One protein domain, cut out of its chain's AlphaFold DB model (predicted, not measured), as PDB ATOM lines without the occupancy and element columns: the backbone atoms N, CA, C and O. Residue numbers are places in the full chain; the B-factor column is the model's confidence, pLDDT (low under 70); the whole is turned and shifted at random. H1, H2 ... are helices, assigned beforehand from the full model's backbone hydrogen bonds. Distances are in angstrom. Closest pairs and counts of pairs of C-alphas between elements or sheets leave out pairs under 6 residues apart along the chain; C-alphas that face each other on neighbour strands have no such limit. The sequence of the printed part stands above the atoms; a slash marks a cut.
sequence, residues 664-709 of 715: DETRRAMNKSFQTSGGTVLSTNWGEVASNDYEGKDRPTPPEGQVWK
ATOM      1  N   ASP A 664     -54.860  43.307 -33.489       80.75
ATOM      2  CA  ASP A 664     -53.742  42.435 -33.115       80.75
ATOM      3  C   ASP A 664     -53.989  40.960 -33.469       80.75
ATOM      4  O   ASP A 664     -53.040  40.240 -33.783       80.75
ATOM      5  N   GLU A 665     -55.248  40.512 -33.481       81.25
ATOM      6  CA  GLU A 665     -55.611  39.151 -33.887       81.25
ATOM      7  C   GLU A 665     -55.426  38.956 -35.399       81.25
ATOM      8  O   GLU A 665     -54.804  37.979 -35.832       81.25
ATOM      9  N   THR A 666     -55.838  39.940 -36.197       77.88
ATOM     10  CA  THR A 666     -55.644  39.951 -37.651       77.88
ATOM     11  C   THR A 666     -54.165  40.028 -38.031       77.88
ATOM     12  O   THR A 666     -53.702  39.275 -38.889       77.88
ATOM     13  N   ARG A 667     -53.371  40.875 -37.362       83.44
ATOM     14  CA  ARG A 667     -51.915  40.945 -37.595       83.44
ATOM     15  C   ARG A 667     -51.219  39.642 -37.235       83.44
ATOM     16  O   ARG A 667     -50.289  39.223 -37.925       83.44
ATOM     17  N   ARG A 668     -51.667  38.980 -36.164       81.50
ATOM     18  CA  ARG A 668     -51.131  37.679 -35.759       81.50
ATOM     19  C   ARG A 668     -51.423  36.608 -36.809       81.50
ATOM     20  O   ARG A 668     -50.528  35.819 -37.104       81.50
ATOM     21  N   ALA A 669     -52.619  36.617 -37.397       83.38
ATOM     22  CA  ALA A 669     -52.979  35.734 -38.506       83.38
ATOM     23  C   ALA A 669     -52.099  35.975 -39.728       83.38
ATOM     24  O   ALA A 669     -51.486  35.028 -40.220       83.38
ATOM     25  N   MET A 670     -51.932  37.240 -40.117       81.12
ATOM     26  CA  MET A 670     -51.121  37.618 -41.275       81.12
ATOM     27  C   MET A 670     -49.666  37.192 -41.098       81.12
ATOM     28  O   MET A 670     -49.091  36.566 -41.983       81.12
ATOM     29  N   ASN A 671     -49.075  37.465 -39.932       82.31
ATOM     30  CA  ASN A 671     -47.687  37.098 -39.676       82.31
ATOM     31  C   ASN A 671     -47.492  35.590 -39.610       82.31
ATOM     32  O   ASN A 671     -46.546  35.082 -40.207       82.31
ATOM     33  N   LYS A 672     -48.367  34.872 -38.894       82.31
ATOM     34  CA  LYS A 672     -48.225  33.423 -38.757       82.31
ATOM     35  C   LYS A 672     -48.407  32.753 -40.112       82.31
ATOM     36  O   LYS A 672     -47.506  32.028 -40.504       82.31
ATOM     37  N   SER A 673     -49.482  33.044 -40.853       78.88
ATOM     38  CA  SER A 673     -49.718  32.409 -42.155       78.88
ATOM     39  C   SER A 673     -48.581  32.694 -43.126       78.88
ATOM     40  O   SER A 673     -48.130  31.782 -43.808       78.88
ATOM     41  N   PHE A 674     -48.075  33.930 -43.156       78.12
ATOM     42  CA  PHE A 674     -47.024  34.329 -44.087       78.12
ATOM     43  C   PHE A 674     -45.679  33.701 -43.732       78.12
ATOM     44  O   PHE A 674     -44.988  33.200 -44.612       78.12
ATOM     45  N   GLN A 675     -45.321  33.651 -42.448       73.12
ATOM     46  CA  GLN A 675     -44.070  33.027 -42.014       73.12
ATOM     47  C   GLN A 675     -44.098  31.508 -42.192       73.12
ATOM     48  O   GLN A 675     -43.178  30.955 -42.788       73.12
ATOM     49  N   THR A 676     -45.162  30.835 -41.746       70.75
ATOM     50  CA  THR A 676     -45.237  29.366 -41.811       70.75
ATOM     51  C   THR A 676     -45.484  28.845 -43.229       70.75
ATOM     52  O   THR A 676     -45.219  27.683 -43.501       70.75
ATOM     53  N   SER A 677     -45.958  29.689 -44.154       68.62
ATOM     54  CA  SER A 677     -46.106  29.343 -45.579       68.62
ATOM     55  C   SER A 677     -44.891  29.695 -46.446       68.62
ATOM     56  O   SER A 677     -44.936  29.508 -47.663       68.62
ATOM     57  N   GLY A 678     -43.816  30.240 -45.865       64.56
ATOM     58  CA  GLY A 678     -42.643  30.678 -46.631       64.56
ATOM     59  C   GLY A 678     -42.907  31.897 -47.524       64.56
ATOM     60  O   GLY A 678     -42.297  32.030 -48.578       64.56
ATOM     61  N   GLY A 679     -43.822  32.779 -47.118       63.97
ATOM     62  CA  GLY A 679     -44.121  34.042 -47.798       63.97
ATOM     63  C   GLY A 679     -45.130  33.942 -48.942       63.97
ATOM     64  O   GLY A 679     -45.249  34.873 -49.734       63.97
ATOM     65  N   THR A 680     -45.854  32.828 -49.047       64.44
ATOM     66  CA  THR A 680     -46.772  32.561 -50.166       64.44
ATOM     67  C   THR A 680     -48.246  32.752 -49.805       64.44
ATOM     68  O   THR A 680     -49.065  32.959 -50.696       64.44
ATOM     69  N   VAL A 681     -48.602  32.740 -48.511       70.25
ATOM     70  CA  VAL A 681     -49.989  32.888 -48.041       70.25
ATOM     71  C   VAL A 681     -50.107  33.962 -46.964       70.25
ATOM     72  O   VAL A 681     -49.541  33.856 -45.877       70.25
ATOM     73  N   LEU A 682     -50.927  34.979 -47.232       78.56
ATOM     74  CA  LEU A 682     -51.238  36.058 -46.296       78.56
ATOM     75  C   LEU A 682     -52.737  36.035 -45.965       78.56
ATOM     76  O   LEU A 682     -53.554  36.447 -46.785       78.56
ATOM     77  N   SER A 683     -53.100  35.550 -44.775       79.38
ATOM     78  CA  SER A 683     -54.489  35.478 -44.304       79.38
ATOM     79  C   SER A 683     -54.708  36.389 -43.101       79.38
ATOM     80  O   SER A 683     -53.871  36.489 -42.212       79.38
ATOM     81  N   THR A 684     -55.856  37.056 -43.062       82.25
ATOM     82  CA  THR A 684     -56.266  37.957 -41.977       82.25
ATOM     83  C   THR A 684     -57.121  37.263 -40.912       82.25
ATOM     84  O   THR A 684     -57.473  37.890 -39.918       82.25
ATOM     85  N   ASN A 685     -57.454  35.976 -41.074       82.06
ATOM     86  CA  ASN A 685     -58.375  35.262 -40.185       82.06
ATOM     87  C   ASN A 685     -57.643  34.304 -39.232       82.06
ATOM     88  O   ASN A 685     -57.143  33.254 -39.635       82.06
ATOM     89  N   TRP A 686     -57.622  34.632 -37.938       80.94
ATOM     90  CA  TRP A 686     -56.909  33.827 -36.945       80.94
ATOM     91  C   TRP A 686     -57.525  32.445 -36.707       80.94
ATOM     92  O   TRP A 686     -56.781  31.499 -36.469       80.94
ATOM     93  N   GLY A 687     -58.848  32.286 -36.814       78.56
ATOM     94  CA  GLY A 687     -59.500  30.983 -36.612       78.56
ATOM     95  C   GLY A 687     -59.046  29.929 -37.630       78.56
ATOM     96  O   GLY A 687     -58.848  28.762 -37.288       78.56
ATOM     97  N   GLU A 688     -58.798  30.366 -38.863       74.81
ATOM     98  CA  GLU A 688     -58.257  29.543 -39.945       74.81
ATOM     99  C   GLU A 688     -56.753  29.291 -39.749       74.81
ATOM    100  O   GLU A 688     -56.294  28.152 -39.722       74.81
ATOM    101  N   VAL A 689     -55.977  30.344 -39.492       83.19
ATOM    102  CA  VAL A 689     -54.514  30.246 -39.341       83.19
ATOM    103  C   VAL A 689     -54.092  29.498 -38.063       83.19
ATOM    104  O   VAL A 689     -52.984  28.959 -37.964       83.19
ATOM    105  N   ALA A 690     -54.951  29.456 -37.047       78.88
ATOM    106  CA  ALA A 690     -54.724  28.682 -35.833       78.88
ATOM    107  C   ALA A 690     -54.927  27.175 -36.049       78.88
ATOM    108  O   ALA A 690     -54.276  26.394 -35.356       78.88
ATOM    109  N   SER A 691     -55.801  26.786 -36.984       76.44
ATOM    110  CA  SER A 691     -56.152  25.387 -37.260       76.44
ATOM    111  C   SER A 691     -55.375  24.771 -38.431       76.44
ATOM    112  O   SER A 691     -55.194  23.552 -38.437       76.44
ATOM    113  N   ASN A 692     -54.866  25.597 -39.352       73.69
ATOM    114  CA  ASN A 692     -54.066  25.165 -40.498       73.69
ATOM    115  C   ASN A 692     -52.575  24.982 -40.167       73.69
ATOM    116  O   ASN A 692     -51.960  25.788 -39.461       73.69
ATOM    117  N   ASP A 693     -51.992  23.926 -40.733       73.69
ATOM    118  CA  ASP A 693     -50.582  23.556 -40.624       73.69
ATOM    119  C   ASP A 693     -49.845  23.805 -41.949       73.69
ATOM    120  O   ASP A 693     -49.648  22.901 -42.765       73.69
ATOM    121  N   TYR A 694     -49.438  25.060 -42.158       71.88
ATOM    122  CA  TYR A 694     -48.778  25.521 -43.386       71.88
ATOM    123  C   TYR A 694     -47.344  24.992 -43.571       71.88
ATOM    124  O   TYR A 694     -46.752  25.174 -44.637       71.88
ATOM    125  N   GLU A 695     -46.783  24.320 -42.565       66.75
ATOM    126  CA  GLU A 695     -45.499  23.625 -42.684       66.75
ATOM    127  C   GLU A 695     -45.661  22.133 -42.993       66.75
ATOM    128  O   GLU A 695     -44.714  21.513 -43.479       66.75
ATOM    129  N   GLY A 696     -46.844  21.571 -42.747       69.31
ATOM    130  CA  GLY A 696     -47.166  20.171 -42.976       69.31
ATOM    131  C   GLY A 696     -48.300  19.995 -43.979       69.31
ATOM    132  O   GLY A 696     -48.134  20.217 -45.177       69.31
ATOM    133  N   LYS A 697     -49.448  19.524 -43.491       69.12
ATOM    134  CA  LYS A 697     -50.552  19.026 -44.334       69.12
ATOM    135  C   LYS A 697     -51.274  20.104 -45.150       69.12
ATOM    136  O   LYS A 697     -51.813  19.783 -46.201       69.12
ATOM    137  N   ASP A 698     -51.259  21.354 -44.687       68.56
ATOM    138  CA  ASP A 698     -51.946  22.481 -45.331       68.56
ATOM    139  C   ASP A 698     -50.933  23.423 -46.007       68.56
ATOM    140  O   ASP A 698     -51.211  24.601 -46.248       68.56
ATOM    141  N   ARG A 699     -49.720  22.916 -46.283       67.19
ATOM    142  CA  ARG A 699     -48.648  23.670 -46.931       67.19
ATOM    143  C   ARG A 699     -49.068  24.060 -48.356       67.19
ATOM    144  O   ARG A 699     -49.340  23.177 -49.171       67.19
ATOM    145  N   PRO A 700     -49.083  25.362 -48.687       63.59
ATOM    146  CA  PRO A 700     -49.437  25.822 -50.020       63.59
ATOM    147  C   PRO A 700     -48.374  25.397 -51.031       63.59
ATOM    148  O   PRO A 700     -47.168  25.446 -50.764       63.59
ATOM    149  N   THR A 701     -48.831  24.978 -52.207       58.62
ATOM    150  CA  THR A 701     -47.962  24.632 -53.327       58.62
ATOM    151  C   THR A 701     -47.171  25.873 -53.745       58.62
ATOM    152  O   THR A 701     -47.747  26.958 -53.868       58.62
ATOM    153  N   PRO A 702     -45.848  25.754 -53.928       54.62
ATOM    154  CA  PRO A 702     -45.027  26.894 -54.291       54.62
ATOM    155  C   PRO A 702     -45.412  27.392 -55.696       54.62
ATOM    156  O   PRO A 702     -45.854  26.589 -56.524       54.62
ATOM    157  N   PRO A 703     -45.263  28.699 -55.978       52.78
ATOM    158  CA  PRO A 703     -45.556  29.254 -57.292       52.78
ATOM    159  C   PRO A 703     -44.738  28.567 -58.385       52.78
ATOM    160  O   PRO A 703     -43.640  28.062 -58.143       52.78
ATOM    161  N   GLU A 704     -45.269  28.571 -59.599       42.97
ATOM    162  CA  GLU A 704     -44.686  27.846 -60.721       42.97
ATOM    163  C   GLU A 704     -43.219  28.247 -60.965       42.97
ATOM    164  O   GLU A 704     -42.879  29.427 -61.067       42.97
ATOM    165  N   GLY A 705     -42.332  27.247 -61.005       51.66
ATOM    166  CA  GLY A 705     -40.878  27.433 -61.087       51.66
ATOM    167  C   GLY A 705     -40.141  27.409 -59.742       51.66
ATOM    168  O   GLY A 705     -38.912  27.463 -59.726       51.66
ATOM    169  N   GLN A 706     -40.851  27.283 -58.621       48.09
ATOM    170  CA  GLN A 706     -40.258  27.055 -57.302       48.09
ATOM    171  C   GLN A 706     -40.666  25.686 -56.760       48.09
ATOM    172  O   GLN A 706     -41.764  25.203 -57.012       48.09
ATOM    173  N   VAL A 707     -39.767  25.040 -56.016       53.81
ATOM    174  CA  VAL A 707     -40.009  23.720 -55.421       53.81
ATOM    175  C   VAL A 707     -39.735  23.808 -53.929       53.81
ATOM    176  O   VAL A 707     -38.692  24.312 -53.510       53.81
ATOM    177  N   TRP A 708     -40.666  23.316 -53.116       51.22
ATOM    178  CA  TRP A 708     -40.496  23.279 -51.668       51.22
ATOM    179  C   TRP A 708     -39.476  22.192 -51.317       51.22
ATOM    180  O   TRP A 708     -39.741  21.008 -51.508       51.22
ATOM    181  N   LYS A 709     -38.305  22.581 -50.802       54.09
ATOM    182  CA  LYS A 709     -37.294  21.638 -50.304       54.09
ATOM    183  C   LYS A 709     -37.411  21.501 -48.788       54.09
ATOM    184  O   LYS A 709     -37.236  22.482 -48.068       54.09
TER     185      LYS A 709
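AT A GLANCE: This is residues 664 to 709 of the 715 residues of the protein "Hypothetical protein" of Polarella glacialis (UniProt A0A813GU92). One helix, H1, is paired with a short second helix, H2, which packs on it after the chain has folded back along H1 through residues 677 to 685. From H2 an 18-residue stretch with no named element, residues 692 to 709, trails past the far end of H1 and makes much of the length. The printed part has 46 residues with two named helices, H1 then H2, and no named strand; the class is all helix, though under half of the residues, 19 of 46, are in named elements. The whole is compact, with a radius of gyration of the C-alphas of 10.6 A and spans of 34 by 17 by 12 A.

IN THESE COORDINATES: Find C-alpha 664 at (-53.742, 42.435, -33.115), where H1, residues 664 to 676, begins; it is 17.9 A from first to last C-alpha and ends with C-alpha 676 at (-45.237, 29.366, -41.811). Go on to Trp 686, whose C-alpha is at (-56.909, 33.827, -36.945), and you find H2, residues 686 to 691, 8.5 A long.

HOW THE PARTS SIT: Look at Ala 669 and Trp 686: H1 and H2 touch there, and these closest C-alphas are 4.6 A apart. Their lines stand at a steep tilt of 40 degrees, and they run the same way. Their centres are 9.3 A apart. In H1 every O i to N i+4 pair is within hydrogen-bond range; in H2, 1 of 2 is.

THE WHOLE: The two C-alphas farthest apart, those of Asp 664 and Gly 705, are 34.2 A apart. The printed part has no cut, and the link from H1 to H2, 9 residues, is short. The mean pLDDT of the printed part is 70.7; look for low confidence, under 70, at residues 677 to 680 and 695 to 709.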